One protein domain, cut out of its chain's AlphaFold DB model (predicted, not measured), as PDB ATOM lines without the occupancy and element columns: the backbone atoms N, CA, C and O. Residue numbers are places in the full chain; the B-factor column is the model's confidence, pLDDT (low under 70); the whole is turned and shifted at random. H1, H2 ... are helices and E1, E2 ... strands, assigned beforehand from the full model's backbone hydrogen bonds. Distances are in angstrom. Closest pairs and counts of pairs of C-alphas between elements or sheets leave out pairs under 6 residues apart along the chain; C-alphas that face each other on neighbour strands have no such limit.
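This is residues 87 to 210 of the 316 residues of an uncharacterized protein of Flavobacterium sp. (UniProt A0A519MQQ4). Look first for a small two-strand hairpin, E1 and E2, in the middle of a rounded body, with the helices H3 and H4 packing on E1 and H5 packing on H4, so that H4 stands between H3 and H5. H3 begins beside E1 and runs out to one end of the long axis, with E3 packed along it; a second small hairpin, E4 and E5, makes the opposite end. The 124 printed residues hold five named helices and five named strands in the order H1 E1 E2 H2 E3 H3 H4 H5 E4 E5, a mixed class of helices and strands. The two sheets, E1 - E2 and E4 - E5, are antiparallel. The whole is compact, with a radius of gyration of the C-alphas of 14.2 A and spans of 41 by 31 by 26 A.

Find C-alpha 98 at (-7.003, -8.800, -32.791), where E1, residues 98 to 101, begins; E2 is residues 111 to 114, 10.2 A long. H1, residues 94 to 97, comes before E1, and H2, residues 115 to 118, follows E2. E3 is residues 123 to 128, 9.5 A. From C-alpha 135 at (-9.375, 4.233, -39.090), H3 runs 24.1 A to residue 151. H4 is residues 160 to 169, 14.0 A, and H5 is residues 187 to 194, 10.0 A. E4 is residues 202 to 204, and E5, residues 207 to 209, ends at C-alpha 209, (-18.154, -5.042, -21.277).

In the hairpin E1 and E2, look for N 99 and O 113, 2.8 A apart and within hydrogen-bond range. The closest C-alphas of E1 and H3 are those of Ala 100 and Ala 136, 5.3 A apart; for E1 and H4 they are Val 99 and Gln 164, 6.0 A. H3 and H4 touch, closest at the C-alphas of Ala 143 and Ile 163, 6.4 A, at a steep tilt of 57 degrees, opposite ways. H4 and H5 form a helical hairpin with a shallow tilt of 24 degrees, their closest C-alphas being Ile 168 and Lys 188, 6.7 A. H2 only just touches H3, with 3 pairs of C-alphas within 8 A, the closest being those of Leu 118 and Ala 141, 6.6 A apart; H3 touches H2 with residues 140 to 144 alone. H1 is close to H2 but not clearly touching, the C-alphas of Thr 97 and Met 115 being 6.0 A apart. E3 pairs with no named strand; its closest C-alpha to H3 is that of Val 127, 6.3 A from Ala 141. In the hairpin E4 and E5, N 202 and O 209 are 2.8 A apart, within hydrogen-bond range; both strands are apart from H3. In H3, H4 and H5 each O i to N i+4 pair is within hydrogen-bond range, while H1 and H2 are too short for such a pair.

The C-alphas farthest apart are those of Asn 152 and Gly 205, 43.4 A. The printed part has no cut, and the one long link, residues 170 to 186, joins H4 to H5. The mean pLDDT of the printed part is 94.7, and no printed residue is under 70.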
ATOM      1  N   LYS A  87     -17.288 -11.121 -35.067       94.31
ATOM      2  CA  LYS A  87     -17.900 -10.965 -33.748       94.31
ATOM      3  C   LYS A  87     -16.931 -11.485 -32.680       94.31
ATOM      4  O   LYS A  87     -16.345 -12.553 -32.839       94.31
ATOM      5  N   LEU A  88     -16.792 -10.747 -31.582       95.56
ATOM      6  CA  LEU A  88     -16.082 -11.220 -30.402       95.56
ATOM      7  C   LEU A  88     -16.810 -12.445 -29.835       95.56
ATOM      8  O   LEU A  88     -17.971 -12.361 -29.432       95.56
ATOM      9  N   ASP A  89     -16.107 -13.570 -29.809       93.44
ATOM     10  CA  ASP A  89     -16.618 -14.856 -29.352       93.44
ATOM     11  C   ASP A  89     -15.523 -15.599 -28.577       93.44
ATOM     12  O   ASP A  89     -14.408 -15.783 -29.065       93.44
ATOM     13  N   TYR A  90     -15.852 -16.019 -27.355       94.88
ATOM     14  CA  TYR A  90     -14.939 -16.731 -26.461       94.88
ATOM     15  C   TYR A  90     -15.005 -18.259 -26.598       94.88
ATOM     16  O   TYR A  90     -14.273 -18.945 -25.880       94.88
ATOM     17  N   ASN A  91     -15.843 -18.792 -27.497       94.31
ATOM     18  CA  ASN A  91     -15.842 -20.212 -27.873       94.31
ATOM     19  C   ASN A  91     -14.684 -20.568 -28.819       94.31
ATOM     20  O   ASN A  91     -14.329 -21.735 -28.973       94.31
ATOM     21  N   ASN A  92     -14.076 -19.561 -29.444       94.50
ATOM     22  CA  ASN A  92     -12.849 -19.690 -30.216       94.50
ATOM     23  C   ASN A  92     -11.759 -18.784 -29.617       94.50
ATOM     24  O   ASN A  92     -11.958 -18.165 -28.576       94.50
ATOM     25  N   THR A  93     -10.575 -18.741 -30.233       96.44
ATOM     26  CA  THR A  93      -9.429 -17.959 -29.727       96.44
ATOM     27  C   THR A  93      -8.969 -16.858 -30.682       96.44
ATOM     28  O   THR A  93      -7.992 -16.171 -30.386       96.44
ATOM     29  N   LEU A  94      -9.706 -16.610 -31.772       97.00
ATOM     30  CA  LEU A  94      -9.321 -15.662 -32.821       97.00
ATOM     31  C   LEU A  94      -9.123 -14.239 -32.280       97.00
ATOM     32  O   LEU A  94      -8.224 -13.533 -32.735       97.00
ATOM     33  N   TYR A  95      -9.889 -13.838 -31.259       97.31
ATOM     34  CA  TYR A  95      -9.767 -12.528 -30.604       97.31
ATOM     35  C   TYR A  95      -8.352 -12.235 -30.075       97.31
ATOM     36  O   TYR A  95      -7.945 -11.077 -30.032       97.31
ATOM     37  N   ARG A  96      -7.553 -13.263 -29.753       98.00
ATOM     38  CA  ARG A  96      -6.155 -13.103 -29.309       98.00
ATOM     39  C   ARG A  96      -5.237 -12.554 -30.400       98.00
ATOM     40  O   ARG A  96      -4.146 -12.073 -30.102       98.00
ATOM     41  N   THR A  97      -5.680 -12.606 -31.654       98.19
ATOM     42  CA  THR A  97      -4.976 -12.074 -32.830       98.19
ATOM     43  C   THR A  97      -5.483 -10.697 -33.266       98.19
ATOM     44  O   THR A  97      -5.045 -10.182 -34.293       98.19
ATOM     45  N   SER A  98      -6.401 -10.100 -32.495       98.31
ATOM     46  CA  SER A  98      -7.003  -8.800 -32.791       98.31
ATOM     47  C   SER A  98      -5.949  -7.691 -32.895       98.31
ATOM     48  O   SER A  98      -5.039  -7.612 -32.069       98.31
ATOM     49  N   VAL A  99      -6.078  -6.836 -33.908       98.12
ATOM     50  CA  VAL A  99      -5.296  -5.597 -34.101       98.12
ATOM     51  C   VAL A  99      -6.180  -4.368 -34.306       98.12
ATOM     52  O   VAL A  99      -5.679  -3.252 -34.345       98.12
ATOM     53  N   ALA A 100      -7.493  -4.559 -34.389       97.25
ATOM     54  CA  ALA A 100      -8.486  -3.498 -34.377       97.25
ATOM     55  C   ALA A 100      -9.789  -4.049 -33.792       97.25
ATOM     56  O   ALA A 100     -10.087  -5.238 -33.924       97.25
ATOM     57  N   SER A 101     -10.575  -3.200 -33.137       96.62
ATOM     58  CA  SER A 101     -11.838  -3.600 -32.519       96.62
ATOM     59  C   SER A 101     -12.868  -2.476 -32.553       96.62
ATOM     60  O   SER A 101     -12.529  -1.318 -32.786       96.62
ATOM     61  N   GLY A 102     -14.132  -2.817 -32.303       93.06
ATOM     62  CA  GLY A 102     -15.152  -1.822 -31.973       93.06
ATOM     63  C   GLY A 102     -15.964  -1.278 -33.147       93.06
ATOM     64  O   GLY A 102     -16.846  -0.451 -32.906       93.06
ATOM     65  N   LYS A 103     -15.732  -1.735 -34.386       92.56
ATOM     66  CA  LYS A 103     -16.556  -1.320 -35.530       92.56
ATOM     67  C   LYS A 103     -17.997  -1.795 -35.356       92.56
ATOM     68  O   LYS A 103     -18.241  -2.950 -34.998       92.56
ATOM     69  N   LEU A 104     -18.953  -0.914 -35.633       90.81
ATOM     70  CA  LEU A 104     -20.366  -1.272 -35.676       90.81
ATOM     71  C   LEU A 104     -20.651  -2.125 -36.920       90.81
ATOM     72  O   LEU A 104     -20.680  -1.608 -38.030       90.81
ATOM     73  N   GLU A 105     -20.910  -3.413 -36.719       88.44
ATOM     74  CA  GLU A 105     -21.252  -4.365 -37.782       88.44
ATOM     75  C   GLU A 105     -22.478  -5.163 -37.359       88.44
ATOM     76  O   GLU A 105     -22.555  -5.634 -36.225       88.44
ATOM     77  N   ASN A 106     -23.473  -5.289 -38.241       86.06
ATOM     78  CA  ASN A 106     -24.732  -5.995 -37.953       86.06
ATOM     79  C   ASN A 106     -25.372  -5.597 -36.602       86.06
ATOM     80  O   ASN A 106     -25.940  -6.417 -35.881       86.06
ATOM     81  N   GLY A 107     -25.248  -4.317 -36.235       85.69
ATOM     82  CA  GLY A 107     -25.797  -3.761 -35.001       85.69
ATOM     83  C   GLY A 107     -25.024  -4.090 -33.720       85.69
ATOM     84  O   GLY A 107     -25.538  -3.766 -32.655       85.69
ATOM     85  N   THR A 108     -23.833  -4.694 -33.785       90.88
ATOM     86  CA  THR A 108     -22.949  -4.930 -32.629       90.88
ATOM     87  C   THR A 108     -21.631  -4.169 -32.768       90.88
ATOM     88  O   THR A 108     -21.080  -4.073 -33.859       90.88
ATOM     89  N   THR A 109     -21.109  -3.639 -31.662       92.31
ATOM     90  CA  THR A 109     -19.745  -3.087 -31.566       92.31
ATOM     91  C   THR A 109     -18.775  -4.079 -30.931       92.31
ATOM     92  O   THR A 109     -17.586  -3.803 -30.825       92.31
ATOM     93  N   GLY A 110     -19.257  -5.242 -30.481       93.88
ATOM     94  CA  GLY A 110     -18.426  -6.342 -29.993       93.88
ATOM     95  C   GLY A 110     -17.742  -7.066 -31.149       93.88
ATOM     96  O   GLY A 110     -18.028  -8.238 -31.384       93.88
ATOM     97  N   THR A 111     -16.900  -6.358 -31.894       95.38
ATOM     98  CA  THR A 111     -16.237  -6.835 -33.110       95.38
ATOM     99  C   THR A 111     -14.725  -6.691 -32.993       95.38
ATOM    100  O   THR A 111     -14.220  -5.810 -32.292       95.38
ATOM    101  N   ILE A 112     -14.004  -7.584 -33.665       96.81
ATOM    102  CA  ILE A 112     -12.544  -7.635 -33.719       96.81
ATOM    103  C   ILE A 112     -12.073  -7.923 -35.145       96.81
ATOM    104  O   ILE A 112     -12.766  -8.580 -35.926       96.81
ATOM    105  N   PHE A 113     -10.869  -7.469 -35.465       97.06
ATOM    106  CA  PHE A 113     -10.216  -7.707 -36.744       97.06
ATOM    107  C   PHE A 113      -8.834  -8.309 -36.503       97.06
ATOM    108  O   PHE A 113      -8.002  -7.721 -35.812       97.06
ATOM    109  N   SER A 114      -8.599  -9.506 -37.038       97.06
ATOM    110  CA  SER A 114      -7.340 -10.228 -36.854       97.06
ATOM    111  C   SER A 114      -6.228  -9.642 -37.720       97.06
ATOM    112  O   SER A 114      -6.457  -9.300 -38.879       97.06
ATOM    113  N   MET A 115      -4.993  -9.613 -37.205       96.88
ATOM    114  CA  MET A 115      -3.823  -9.213 -37.998       96.88
ATOM    115  C   MET A 115      -3.676 -10.059 -39.261       96.88
ATOM    116  O   MET A 115      -3.347  -9.545 -40.323       96.88
ATOM    117  N   TYR A 116      -3.979 -11.352 -39.173       95.81
ATOM    118  CA  TYR A 116      -3.809 -12.279 -40.287       95.81
ATOM    119  C   TYR A 116      -4.815 -12.038 -41.422       95.81
ATOM    120  O   TYR A 116      -4.567 -12.464 -42.544       95.81
ATOM    121  N   GLN A 117      -5.905 -11.300 -41.177       95.38
ATOM    122  CA  GLN A 117      -6.825 -10.846 -42.230       95.38
ATOM    123  C   GLN A 117      -6.262  -9.686 -43.061       95.38
ATOM    124  O   GLN A 117      -6.795  -9.386 -44.127       95.38
ATOM    125  N   LEU A 118      -5.185  -9.047 -42.593       95.62
ATOM    126  CA  LEU A 118      -4.428  -8.065 -43.364       95.62
ATOM    127  C   LEU A 118      -3.442  -8.725 -44.335       95.62
ATOM    128  O   LEU A 118      -2.866  -8.045 -45.179       95.62
ATOM    129  N   LEU A 119      -3.198 -10.031 -44.201       94.19
ATOM    130  CA  LEU A 119      -2.171 -10.749 -44.945       94.19
ATOM    131  C   LEU A 119      -2.796 -11.605 -46.048       94.19
ATOM    132  O   LEU A 119      -3.793 -12.293 -45.836       94.19
ATOM    133  N   LEU A 120      -2.164 -11.619 -47.220       90.44
ATOM    134  CA  LEU A 120      -2.499 -12.538 -48.306       90.44
ATOM    135  C   LEU A 120      -1.398 -13.590 -48.413       90.44
ATOM    136  O   LEU A 120      -0.260 -13.255 -48.734       90.44
ATOM    137  N   LYS A 121      -1.730 -14.868 -48.184       83.31
ATOM    138  CA  LYS A 121      -0.744 -15.969 -48.133       83.31
ATOM    139  C   LYS A 121       0.142 -16.065 -49.387       83.31
ATOM    140  O   LYS A 121       1.295 -16.462 -49.288       83.31
ATOM    141  N   GLU A 122      -0.379 -15.676 -50.548       85.69
ATOM    142  CA  GLU A 122       0.330 -15.742 -51.837       85.69
ATOM    143  C   GLU A 122       1.036 -14.422 -52.221       85.69
ATOM    144  O   GLU A 122       1.852 -14.376 -53.151       85.69
ATOM    145  N   GLN A 123       0.752 -13.328 -51.505       88.69
ATOM    146  CA  GLN A 123       1.267 -11.992 -51.811       88.69
ATOM    147  C   GLN A 123       2.112 -11.471 -50.648       88.69
ATOM    148  O   GLN A 123       1.639 -10.796 -49.737       88.69
ATOM    149  N   GLU A 124       3.405 -11.778 -50.710       91.38
ATOM    150  CA  GLU A 124       4.386 -11.224 -49.782       91.38
ATOM    151  C   GLU A 124       4.554  -9.718 -49.964       91.38
ATOM    152  O   GLU A 124       4.417  -9.192 -51.070       91.38
ATOM    153  N   ASN A 125       4.919  -9.037 -48.877       93.94
ATOM    154  CA  ASN A 125       5.123  -7.589 -48.851       93.94
ATOM    155  C   ASN A 125       3.873  -6.804 -49.268       93.94
ATOM    156  O   ASN A 125       3.974  -5.699 -49.802       93.94
ATOM    157  N   LEU A 126       2.695  -7.375 -49.035       94.75
ATOM    158  CA  LEU A 126       1.411  -6.737 -49.259       94.75
ATOM    159  C   LEU A 126       0.569  -6.814 -47.989       94.75
ATOM    160  O   LEU A 126       0.535  -7.841 -47.309       94.75
ATOM    161  N   VAL A 127      -0.100  -5.706 -47.693       95.50
ATOM    162  CA  VAL A 127      -1.105  -5.570 -46.643       95.50
ATOM    163  C   VAL A 127      -2.432  -5.225 -47.308       95.50
ATOM    164  O   VAL A 127      -2.528  -4.253 -48.056       95.50
ATOM    165  N   TRP A 128      -3.445  -6.045 -47.065       94.56
ATOM    166  CA  TRP A 128      -4.775  -5.916 -47.640       94.56
ATOM    167  C   TRP A 128      -5.736  -5.252 -46.656       94.56
ATOM    168  O   TRP A 128      -5.823  -5.663 -45.500       94.56
ATOM    169  N   ILE A 129      -6.489  -4.261 -47.128       93.31
ATOM    170  CA  ILE A 129      -7.560  -3.614 -46.369       93.31
ATOM    171  C   ILE A 129      -8.848  -3.743 -47.177       93.31
ATOM    172  O   ILE A 129      -8.944  -3.232 -48.287       93.31
ATOM    173  N   ASN A 130      -9.840  -4.419 -46.609       86.19
ATOM    174  CA  ASN A 130     -11.177  -4.599 -47.185       86.19
ATOM    175  C   ASN A 130     -12.170  -3.494 -46.782       86.19
ATOM    176  O   ASN A 130     -13.283  -3.456 -47.291       86.19
ATOM    177  N   ASP A 131     -11.782  -2.642 -45.836       87.00
ATOM    178  CA  ASP A 131     -12.627  -1.633 -45.210       87.00
ATOM    179  C   ASP A 131     -11.830  -0.330 -45.047       87.00
ATOM    180  O   ASP A 131     -11.311  -0.035 -43.966       87.00
ATOM    181  N   PRO A 132     -11.634   0.415 -46.149       83.31
ATOM    182  CA  PRO A 132     -10.750   1.578 -46.175       83.31
ATOM    183  C   PRO A 132     -11.276   2.764 -45.358       83.31
ATOM    184  O   PRO A 132     -10.520   3.696 -45.092       83.31
ATOM    185  N   GLU A 133     -12.546   2.733 -44.954       84.75
ATOM    186  CA  GLU A 133     -13.159   3.760 -44.112       84.75
ATOM    187  C   GLU A 133     -12.823   3.571 -42.626       84.75
ATOM    188  O   GLU A 133     -12.888   4.532 -41.864       84.75
ATOM    189  N   SER A 134     -12.411   2.368 -42.201       90.25
ATOM    190  CA  SER A 134     -12.054   2.129 -40.803       90.25
ATOM    191  C   SER A 134     -10.666   2.669 -40.468       90.25
ATOM    192  O   SER A 134      -9.632   2.111 -40.857       90.25
ATOM    193  N   MET A 135     -10.632   3.697 -39.618       90.38
ATOM    194  CA  MET A 135      -9.375   4.233 -39.090       90.38
ATOM    195  C   MET A 135      -8.582   3.185 -38.297       90.38
ATOM    196  O   MET A 135      -7.351   3.166 -38.357       90.38
ATOM    197  N   ALA A 136      -9.271   2.301 -37.573       94.19
ATOM    198  CA  ALA A 136      -8.639   1.264 -36.763       94.19
ATOM    199  C   ALA A 136      -7.896   0.235 -37.634       94.19
ATOM    200  O   ALA A 136      -6.742  -0.094 -37.349       94.19
ATOM    201  N   ILE A 137      -8.514  -0.214 -38.735       95.25
ATOM    202  CA  ILE A 137      -7.840  -1.087 -39.704       95.25
ATOM    203  C   ILE A 137      -6.692  -0.344 -40.387       95.25
ATOM    204  O   ILE A 137      -5.613  -0.915 -40.522       95.25
ATOM    205  N   GLY A 138      -6.874   0.927 -40.757       94.69
ATOM    206  CA  GLY A 138      -5.806   1.744 -41.339       94.69
ATOM    207  C   GLY A 138      -4.563   1.828 -40.443       94.69
ATOM    208  O   GLY A 138      -3.443   1.619 -40.912       94.69
ATOM    209  N   GLN A 139      -4.746   2.053 -39.137       95.00
ATOM    210  CA  GLN A 139      -3.651   2.065 -38.160       95.00
ATOM    211  C   GLN A 139      -2.987   0.689 -38.018       95.00
ATOM    212  O   GLN A 139      -1.758   0.594 -38.050       95.00
ATOM    213  N   ALA A 140      -3.778  -0.382 -37.921       97.12
ATOM    214  CA  ALA A 140      -3.266  -1.748 -37.839       97.12
ATOM    215  C   ALA A 140      -2.480  -2.164 -39.095       97.12
ATOM    216  O   ALA A 140      -1.398  -2.753 -38.999       97.12
ATOM    217  N   ALA A 141      -2.994  -1.823 -40.275       96.75
ATOM    218  CA  ALA A 141      -2.357  -2.050 -41.564       96.75
ATOM    219  C   ALA A 141      -1.046  -1.269 -41.695       96.75
ATOM    220  O   ALA A 141      -0.023  -1.846 -42.065       96.75
ATOM    221  N   GLY A 142      -1.055   0.013 -41.323       95.62
ATOM    222  CA  GLY A 142       0.139   0.854 -41.287       95.62
ATOM    223  C   GLY A 142       1.213   0.293 -40.355       95.62
ATOM    224  O   GLY A 142       2.362   0.155 -40.770       95.62
ATOM    225  N   ALA A 143       0.847  -0.111 -39.135       97.06
ATOM    226  CA  ALA A 143       1.777  -0.720 -38.181       97.06
ATOM    227  C   ALA A 143       2.361  -2.045 -38.698       97.06
ATOM    228  O   ALA A 143       3.561  -2.286 -38.567       97.06
ATOM    229  N   THR A 144       1.535  -2.879 -39.335       97.50
ATOM    230  CA  THR A 144       1.958  -4.163 -39.920       97.50
ATOM    231  C   THR A 144       2.934  -3.945 -41.080       97.50
ATOM    232  O   THR A 144       4.006  -4.551 -41.119       97.50
ATOM    233  N   ALA A 145       2.619  -3.022 -41.996       96.69
ATOM    234  CA  ALA A 145       3.490  -2.675 -43.116       96.69
ATOM    235  C   ALA A 145       4.809  -2.036 -42.651       96.69
ATOM    236  O   ALA A 145       5.882  -2.396 -43.140       96.69
ATOM    237  N   ALA A 146       4.738  -1.120 -41.682       95.62
ATOM    238  CA  ALA A 146       5.904  -0.462 -41.108       95.62
ATOM    239  C   ALA A 146       6.822  -1.460 -40.396       95.62
ATOM    240  O   ALA A 146       8.034  -1.393 -40.583       95.62
ATOM    241  N   TYR A 147       6.266  -2.417 -39.644       97.00
ATOM    242  CA  TYR A 147       7.040  -3.473 -38.991       97.00
ATOM    243  C   TYR A 147       7.870  -4.267 -40.010       97.00
ATOM    244  O   TYR A 147       9.092  -4.359 -39.877       97.00
ATOM    245  N   ALA A 148       7.226  -4.782 -41.061       95.44
ATOM    246  CA  ALA A 148       7.905  -5.534 -42.115       95.44
ATOM    247  C   ALA A 148       8.986  -4.686 -42.819       95.44
ATOM    248  O   ALA A 148      10.138  -5.107 -42.940       95.44
ATOM    249  N   ALA A 149       8.659  -3.446 -43.200       94.50
ATOM    250  CA  ALA A 149       9.590  -2.554 -43.890       94.50
ATOM    251  C   ALA A 149      10.796  -2.126 -43.029       94.50
ATOM    252  O   ALA A 149      11.909  -2.002 -43.556       94.50
ATOM    253  N   PHE A 150      10.580  -1.889 -41.730       94.75
ATOM    254  CA  PHE A 150      11.598  -1.435 -40.780       94.75
ATOM    255  C   PHE A 150      12.586  -2.550 -40.435       94.75
ATOM    256  O   PHE A 150      13.796  -2.339 -40.501       94.75
ATOM    257  N   PHE A 151      12.086  -3.751 -40.129       95.25
ATOM    258  CA  PHE A 151      12.929  -4.906 -39.798       95.25
ATOM    259  C   PHE A 151      13.455  -5.656 -41.028       95.25
ATOM    260  O   PHE A 151      14.178  -6.636 -40.874       95.25
ATOM    261  N   ASN A 152      13.126  -5.190 -42.240       93.31
ATOM    262  CA  ASN A 152      13.481  -5.839 -43.502       93.31
ATOM    263  C   ASN A 152      13.009  -7.306 -43.560       93.31
ATOM    264  O   ASN A 152      13.738  -8.197 -43.993       93.31
ATOM    265  N   LEU A 153      11.782  -7.526 -43.092       93.88
ATOM    266  CA  LEU A 153      11.099  -8.813 -43.056       93.88
ATOM    267  C   LEU A 153       9.972  -8.838 -44.083       93.88
ATOM    268  O   LEU A 153       9.510  -7.794 -44.551       93.88
ATOM    269  N   LYS A 154       9.496 -10.036 -44.405       92.94
ATOM    270  CA  LYS A 154       8.256 -10.198 -45.156       92.94
ATOM    271  C   LYS A 154       7.041  -9.903 -44.281       92.94
ATOM    272  O   LYS A 154       7.086 -10.044 -43.060       92.94
ATOM    273  N   THR A 155       5.912  -9.580 -44.906       93.12
ATOM    274  CA  THR A 155       4.640  -9.429 -44.180       93.12
ATOM    275  C   THR A 155       4.181 -10.738 -43.530       93.12
ATOM    276  O   THR A 155       3.600 -10.685 -42.447       93.12
ATOM    277  N   SER A 156       4.515 -11.904 -44.095       92.69
ATOM    278  CA  SER A 156       4.287 -13.217 -43.463       92.69
ATOM    279  C   SER A 156       5.127 -13.471 -42.201       92.69
ATOM    280  O   SER A 156       4.768 -14.316 -41.387       92.69
ATOM    281  N   GLU A 157       6.208 -12.714 -41.997       93.88
ATOM    282  CA  GLU A 157       7.106 -12.792 -40.833       93.88
ATOM    283  C   GLU A 157       6.767 -11.726 -39.768       93.88
ATOM    284  O   GLU A 157       7.552 -11.445 -38.856       93.88
ATOM    285  N   SER A 158       5.589 -11.103 -39.881       93.69
ATOM    286  CA  SER A 158       5.103 -10.098 -38.937       93.69
ATOM    287  C   SER A 158       4.991 -10.658 -37.520       93.69
ATOM    288  O   SER A 158       4.453 -11.741 -37.292       93.69
ATOM    289  N   ASN A 159       5.451  -9.892 -36.530       96.06
ATOM    290  CA  ASN A 159       5.352 -10.292 -35.130       96.06
ATOM    291  C   ASN A 159       4.085  -9.712 -34.492       96.06
ATOM    292  O   ASN A 159       4.034  -8.525 -34.162       96.06
ATOM    293  N   LEU A 160       3.088 -10.574 -34.269       97.31
ATOM    294  CA  LEU A 160       1.801 -10.207 -33.676       97.31
ATOM    295  C   LEU A 160       1.942  -9.420 -32.372       97.31
ATOM    296  O   LEU A 160       1.345  -8.358 -32.241       97.31
ATOM    297  N   LYS A 161       2.748  -9.900 -31.420       96.62
ATOM    298  CA  LYS A 161       2.855  -9.281 -30.092       96.62
ATOM    299  C   LYS A 161       3.511  -7.913 -30.134       96.62
ATOM    300  O   LYS A 161       3.054  -7.007 -29.445       96.62
ATOM    301  N   LYS A 162       4.543  -7.739 -30.963       97.31
ATOM    302  CA  LYS A 162       5.173  -6.428 -31.160       97.31
ATOM    303  C   LYS A 162       4.196  -5.439 -31.794       97.31
ATOM    304  O   LYS A 162       4.069  -4.328 -31.296       97.31
ATOM    305  N   ILE A 163       3.463  -5.860 -32.826       98.25
ATOM    306  CA  ILE A 163       2.466  -5.012 -33.496       98.25
ATOM    307  C   ILE A 163       1.329  -4.646 -32.531       98.25
ATOM    308  O   ILE A 163       1.037  -3.468 -32.361       98.25
ATOM    309  N   GLN A 164       0.733  -5.622 -31.839       98.56
ATOM    310  CA  GLN A 164      -0.310  -5.381 -30.833       98.56
ATOM    311  C   GLN A 164       0.181  -4.459 -29.707       98.56
ATOM    312  O   GLN A 164      -0.535  -3.547 -29.297       98.56
ATOM    313  N   GLY A 165       1.409  -4.678 -29.229       98.12
ATOM    314  CA  GLY A 165       2.041  -3.842 -28.215       98.12
ATOM    315  C   GLY A 165       2.152  -2.389 -28.657       98.12
ATOM    316  O   GLY A 165       1.761  -1.502 -27.898       98.12
ATOM    317  N   GLU A 166       2.599  -2.142 -29.891       97.81
ATOM    318  CA  GLU A 166       2.663  -0.778 -30.412       97.81
ATOM    319  C   GLU A 166       1.293  -0.156 -30.631       97.81
ATOM    320  O   GLU A 166       1.074   0.981 -30.222       97.81
ATOM    321  N   LEU A 167       0.332  -0.896 -31.179       98.44
ATOM    322  CA  LEU A 167      -1.026  -0.386 -31.351       98.44
ATOM    323  C   LEU A 167      -1.629   0.054 -30.006       98.44
ATOM    324  O   LEU A 167      -2.128   1.172 -29.895       98.44
ATOM    325  N   ILE A 168      -1.482  -0.752 -28.950       98.19
ATOM    326  CA  ILE A 168      -1.930  -0.377 -27.601       98.19
ATOM    327  C   ILE A 168      -1.125   0.817 -27.053       98.19
ATOM    328  O   ILE A 168      -1.696   1.710 -26.420       98.19
ATOM    329  N   ASN A 169       0.193   0.880 -27.277       96.75
ATOM    330  CA  ASN A 169       1.023   2.014 -26.847       96.75
ATOM    331  C   ASN A 169       0.574   3.334 -27.489       96.75
ATOM    332  O   ASN A 169       0.520   4.353 -26.796       96.75
ATOM    333  N   TYR A 170       0.175   3.287 -28.761       95.94
ATOM    334  CA  TYR A 170      -0.422   4.393 -29.517       95.94
ATOM    335  C   TYR A 170      -1.944   4.486 -29.356       95.94
ATOM    336  O   TYR A 170      -2.627   5.161 -30.123       95.94
ATOM    337  N   LYS A 171      -2.461   3.887 -28.281       96.50
ATOM    338  CA  LYS A 171      -3.825   4.048 -27.789       96.50
ATOM    339  C   LYS A 171      -4.926   3.477 -28.693       96.50
ATOM    340  O   LYS A 171      -6.077   3.886 -28.559       96.50
ATOM    341  N   LEU A 172      -4.616   2.517 -29.560       97.62
ATOM    342  CA  LEU A 172      -5.632   1.783 -30.310       97.62
ATOM    343  C   LEU A 172      -6.254   0.670 -29.452       97.62
ATOM    344  O   LEU A 172      -5.549  -0.097 -28.791       97.62
ATOM    345  N   ASP A 173      -7.582   0.579 -29.484       97.31
ATOM    346  CA  ASP A 173      -8.344  -0.478 -28.819       97.31
ATOM    347  C   ASP A 173      -8.256  -1.790 -29.608       97.31
ATOM    348  O   ASP A 173      -8.721  -1.887 -30.749       97.31
ATOM    349  N   LEU A 174      -7.711  -2.834 -28.978       98.25
ATOM    350  CA  LEU A 174      -7.675  -4.183 -29.557       98.25
ATOM    351  C   LEU A 174      -8.820  -5.065 -29.058       98.25
ATOM    352  O   LEU A 174      -9.160  -6.061 -29.698       98.25
ATOM    353  N   MET A 175      -9.422  -4.689 -27.930       98.12
ATOM    354  CA  MET A 175     -10.626  -5.289 -27.374       98.12
ATOM    355  C   MET A 175     -11.747  -4.245 -27.263       98.12
ATOM    356  O   MET A 175     -11.512  -3.160 -26.721       98.12
ATOM    357  N   PRO A 176     -12.986  -4.580 -27.680       96.75
ATOM    358  CA  PRO A 176     -14.087  -3.623 -27.800       96.75
ATOM    359  C   PRO A 176     -14.838  -3.405 -26.473       96.75
ATOM    360  O   PRO A 176     -16.060  -3.544 -26.409       96.75
ATOM    361  N   PHE A 177     -14.119  -3.104 -25.388       97.62
ATOM    362  CA  PHE A 177     -14.716  -2.898 -24.065       97.62
ATOM    363  C   PHE A 177     -15.461  -1.557 -23.989       97.62
ATOM    364  O   PHE A 177     -14.863  -0.495 -23.841       97.62
ATOM    365  N   ALA A 178     -16.791  -1.593 -24.062       95.88
ATOM    366  CA  ALA A 178     -17.634  -0.399 -24.135       95.88
ATOM    367  C   ALA A 178     -17.593   0.470 -22.860       95.88
ATOM    368  O   ALA A 178     -17.803   1.690 -22.926       95.88
ATOM    369  N   ASP A 179     -17.322  -0.150 -21.714       96.44
ATOM    370  CA  ASP A 179     -17.324   0.427 -20.369       96.44
ATOM    371  C   ASP A 179     -15.945   0.912 -19.888       96.44
ATOM    372  O   ASP A 179     -15.847   1.481 -18.801       96.44
ATOM    373  N   ILE A 180     -14.894   0.758 -20.700       97.00
ATOM    374  CA  ILE A 180     -13.549   1.273 -20.420       97.00
ATOM    375  C   ILE A 180     -13.190   2.293 -21.494       97.00
ATOM    376  O   ILE A 180     -13.279   2.021 -22.686       97.00
ATOM    377  N   LYS A 181     -12.789   3.499 -21.088       95.31
ATOM    378  CA  LYS A 181     -12.406   4.565 -22.024       95.31
ATOM    379  C   LYS A 181     -10.892   4.730 -22.045       95.31
ATOM    380  O   LYS A 181     -10.247   4.586 -21.018       95.31
ATOM    381  N   GLN A 182     -10.343   5.102 -23.196       94.06
ATOM    382  CA  GLN A 182      -8.908   5.336 -23.407       94.06
ATOM    383  C   GLN A 182      -8.224   6.266 -22.367       94.06
ATOM    384  O   GLN A 182      -7.067   6.000 -22.033       94.06
ATOM    385  N   PRO A 183      -8.883   7.313 -21.812       96.06
ATOM    386  CA  PRO A 183      -8.302   8.136 -20.742       96.06
ATOM    387  C   PRO A 183      -8.227   7.464 -19.362       96.06
ATOM    388  O   PRO A 183      -7.644   8.038 -18.449       96.06
ATOM    389  N   ASP A 184      -8.837   6.293 -19.176       96.88
ATOM    390  CA  ASP A 184      -8.770   5.552 -17.918       96.88
ATOM    391  C   ASP A 184      -7.319   5.137 -17.618       96.88
ATOM    392  O   ASP A 184      -6.647   4.528 -18.455       96.88
ATOM    393  N   THR A 185      -6.840   5.437 -16.406       96.88
ATOM    394  CA  THR A 185      -5.469   5.152 -15.952       96.88
ATOM    395  C   THR A 185      -5.066   3.688 -16.149       96.88
ATOM    396  O   THR A 185      -3.909   3.398 -16.454       96.88
ATOM    397  N   ASN A 186      -6.005   2.743 -16.025       98.25
ATOM    398  CA  ASN A 186      -5.739   1.312 -16.171       98.25
ATOM    399  C   ASN A 186      -6.134   0.750 -17.548       98.25
ATOM    400  O   ASN A 186      -5.962  -0.451 -17.766       98.25
ATOM    401  N   TRP A 187      -6.610   1.580 -18.489       98.56
ATOM    402  CA  TRP A 187      -7.024   1.157 -19.838       98.56
ATOM    403  C   TRP A 187      -5.979   0.263 -20.514       98.56
ATOM    404  O   TRP A 187      -6.310  -0.796 -21.039       98.56
ATOM    405  N   LYS A 188      -4.698   0.647 -20.430       98.38
ATOM    406  CA  LYS A 188      -3.590  -0.071 -21.076       98.38
ATOM    407  C   LYS A 188      -3.456  -1.502 -20.548       98.38
ATOM    408  O   LYS A 188      -3.389  -2.440 -21.335       98.38
ATOM    409  N   ALA A 189      -3.451  -1.673 -19.225       98.50
ATOM    410  CA  ALA A 189      -3.376  -2.993 -18.598       98.50
ATOM    411  C   ALA A 189      -4.615  -3.840 -18.920       98.50
ATOM    412  O   ALA A 189      -4.497  -5.027 -19.215       98.50
ATOM    413  N   ILE A 190      -5.796  -3.214 -18.932       98.69
ATOM    414  CA  ILE A 190      -7.051  -3.879 -19.286       98.69
ATOM    415  C   ILE A 190      -7.026  -4.371 -20.740       98.69
ATOM    416  O   ILE A 190      -7.423  -5.505 -20.988       98.69
ATOM    417  N   GLN A 191      -6.520  -3.583 -21.693       98.56
ATOM    418  CA  GLN A 191      -6.365  -4.012 -23.088       98.56
ATOM    419  C   GLN A 191      -5.368  -5.177 -23.217       98.56
ATOM    420  O   GLN A 191      -5.694  -6.197 -23.827       98.56
ATOM    421  N   PHE A 192      -4.190  -5.074 -22.587       98.56
ATOM    422  CA  PHE A 192      -3.168  -6.129 -22.639       98.56
ATOM    423  C   PHE A 192      -3.611  -7.446 -22.011       98.56
ATOM    424  O   PHE A 192      -3.305  -8.505 -22.549       98.56
ATOM    425  N   VAL A 193      -4.318  -7.412 -20.882       98.44
ATOM    426  CA  VAL A 193      -4.829  -8.635 -20.249       98.44
ATOM    427  C   VAL A 193      -6.081  -9.131 -20.962       98.44
ATOM    428  O   VAL A 193      -6.213 -10.329 -21.208       98.44
ATOM    429  N   GLY A 194      -6.974  -8.225 -21.348       97.88
ATOM    430  CA  GLY A 194      -8.232  -8.537 -22.016       97.88
ATOM    431  C   GLY A 194      -8.044  -9.302 -23.322       97.88
ATOM    432  O   GLY A 194      -8.717 -10.309 -23.536       97.88
ATOM    433  N   ILE A 195      -7.075  -8.902 -24.155       98.00
ATOM    434  CA  ILE A 195      -6.813  -9.574 -25.438       98.00
ATOM    435  C   ILE A 195      -6.380 -11.033 -25.273       98.00
ATOM    436  O   ILE A 195      -6.570 -11.849 -26.168       98.00
ATOM    437  N   THR A 196      -5.834 -11.402 -24.113       97.44
ATOM    438  CA  THR A 196      -5.435 -12.787 -23.827       97.44
ATOM    439  C   THR A 196      -6.620 -13.689 -23.483       97.44
ATOM    440  O   THR A 196      -6.548 -14.909 -23.646       97.44
ATOM    441  N   GLY A 197      -7.731 -13.100 -23.033       96.62
ATOM    442  CA  GLY A 197      -8.914 -13.829 -22.587       96.62
ATOM    443  C   GLY A 197      -8.797 -14.438 -21.190       96.62
ATOM    444  O   GLY A 197      -9.621 -15.283 -20.848       96.62
ATOM    445  N   VAL A 198      -7.807 -14.025 -20.384       96.94
ATOM    446  CA  VAL A 198      -7.768 -14.344 -18.941       96.94
ATOM    447  C   VAL A 198      -8.957 -13.729 -18.216       96.94
ATOM    448  O   VAL A 198      -9.564 -14.379 -17.376       96.94
ATOM    449  N   LEU A 199      -9.323 -12.503 -18.590       97.69
ATOM    450  CA  LEU A 199     -10.531 -11.830 -18.128       97.69
ATOM    451  C   LEU A 199     -11.430 -11.574 -19.332       97.69
ATOM    452  O   LEU A 199     -11.175 -10.679 -20.140       97.69
ATOM    453  N   LYS A 200     -12.454 -12.416 -19.477       96.88
ATOM    454  CA  LYS A 200     -13.375 -12.385 -20.614       96.88
ATOM    455  C   LYS A 200     -14.457 -11.327 -20.400       96.88
ATOM    456  O   LYS A 200     -15.064 -11.246 -19.327       96.88
ATOM    457  N   ALA A 201     -14.718 -10.555 -21.449       96.44
ATOM    458  CA  ALA A 201     -15.832  -9.616 -21.491       96.44
ATOM    459  C   ALA A 201     -17.169 -10.319 -21.259       96.44
ATOM    460  O   ALA A 201     -17.388 -11.441 -21.717       96.44
ATOM    461  N   GLU A 202     -18.087  -9.605 -20.629       95.19
ATOM    462  CA  GLU A 202     -19.498  -9.951 -20.622       95.19
ATOM    463  C   GLU A 202     -20.146  -9.362 -21.876       95.19
ATOM    464  O   GLU A 202     -19.958  -8.187 -22.196       95.19
ATOM    465  N   MET A 203     -20.880 -10.192 -22.613       91.69
ATOM    466  CA  MET A 203     -21.591  -9.748 -23.808       91.69
ATOM    467  C   MET A 203     -22.960  -9.214 -23.388       91.69
ATOM    468  O   MET A 203     -23.840  -9.986 -23.020       91.69
ATOM    469  N   ASP A 204     -23.141  -7.897 -23.453       82.81
ATOM    470  CA  ASP A 204     -24.413  -7.222 -23.188       82.81
ATOM    471  C   ASP A 204     -25.099  -6.906 -24.519       82.81
ATOM    472  O   ASP A 204     -24.986  -5.803 -25.071       82.81
ATOM    473  N   GLY A 205     -25.702  -7.946 -25.102       79.81
ATOM    474  CA  GLY A 205     -26.362  -7.915 -26.405       79.81
ATOM    475  C   GLY A 205     -25.427  -7.492 -27.541       79.81
ATOM    476  O   GLY A 205     -24.793  -8.321 -28.191       79.81
ATOM    477  N   LYS A 206     -25.373  -6.180 -27.788       84.25
ATOM    478  CA  LYS A 206     -24.668  -5.523 -28.898       84.25
ATOM    479  C   LYS A 206     -23.269  -5.013 -28.533       84.25
ATOM    480  O   LYS A 206     -22.587  -4.466 -29.393       84.25
ATOM    481  N   SER A 207     -22.839  -5.141 -27.279       92.12
ATOM    482  CA  SER A 207     -21.548  -4.617 -26.817       92.12
ATOM    483  C   SER A 207     -20.822  -5.600 -25.903       92.12
ATOM    484  O   SER A 207     -21.450  -6.432 -25.251       92.12
ATOM    485  N   ALA A 208     -19.495  -5.505 -25.858       95.81
ATOM    486  CA  ALA A 208     -18.673  -6.244 -24.911       95.81
ATOM    487  C   ALA A 208     -18.312  -5.324 -23.737       95.81
ATOM    488  O   ALA A 208     -17.863  -4.199 -23.952       95.81
ATOM    489  N   LYS A 209     -18.496  -5.784 -22.500       97.12
ATOM    490  CA  LYS A 209     -18.154  -5.042 -21.277       97.12
ATOM    491  C   LYS A 209     -17.072  -5.777 -20.499       97.12
ATOM    492  O   LYS A 209     -17.167  -6.982 -20.287       97.12
ATOM    493  N   PHE A 210     -16.033  -5.067 -20.077       97.94
ATOM    494  CA  PHE A 210     -14.995  -5.637 -19.221       97.94
ATOM    495  C   PHE A 210     -15.499  -5.849 -17.786       97.94
ATOM    496  O   PHE A 210     -15.080  -6.794 -17.117       97.94
TER     497      PHE A 210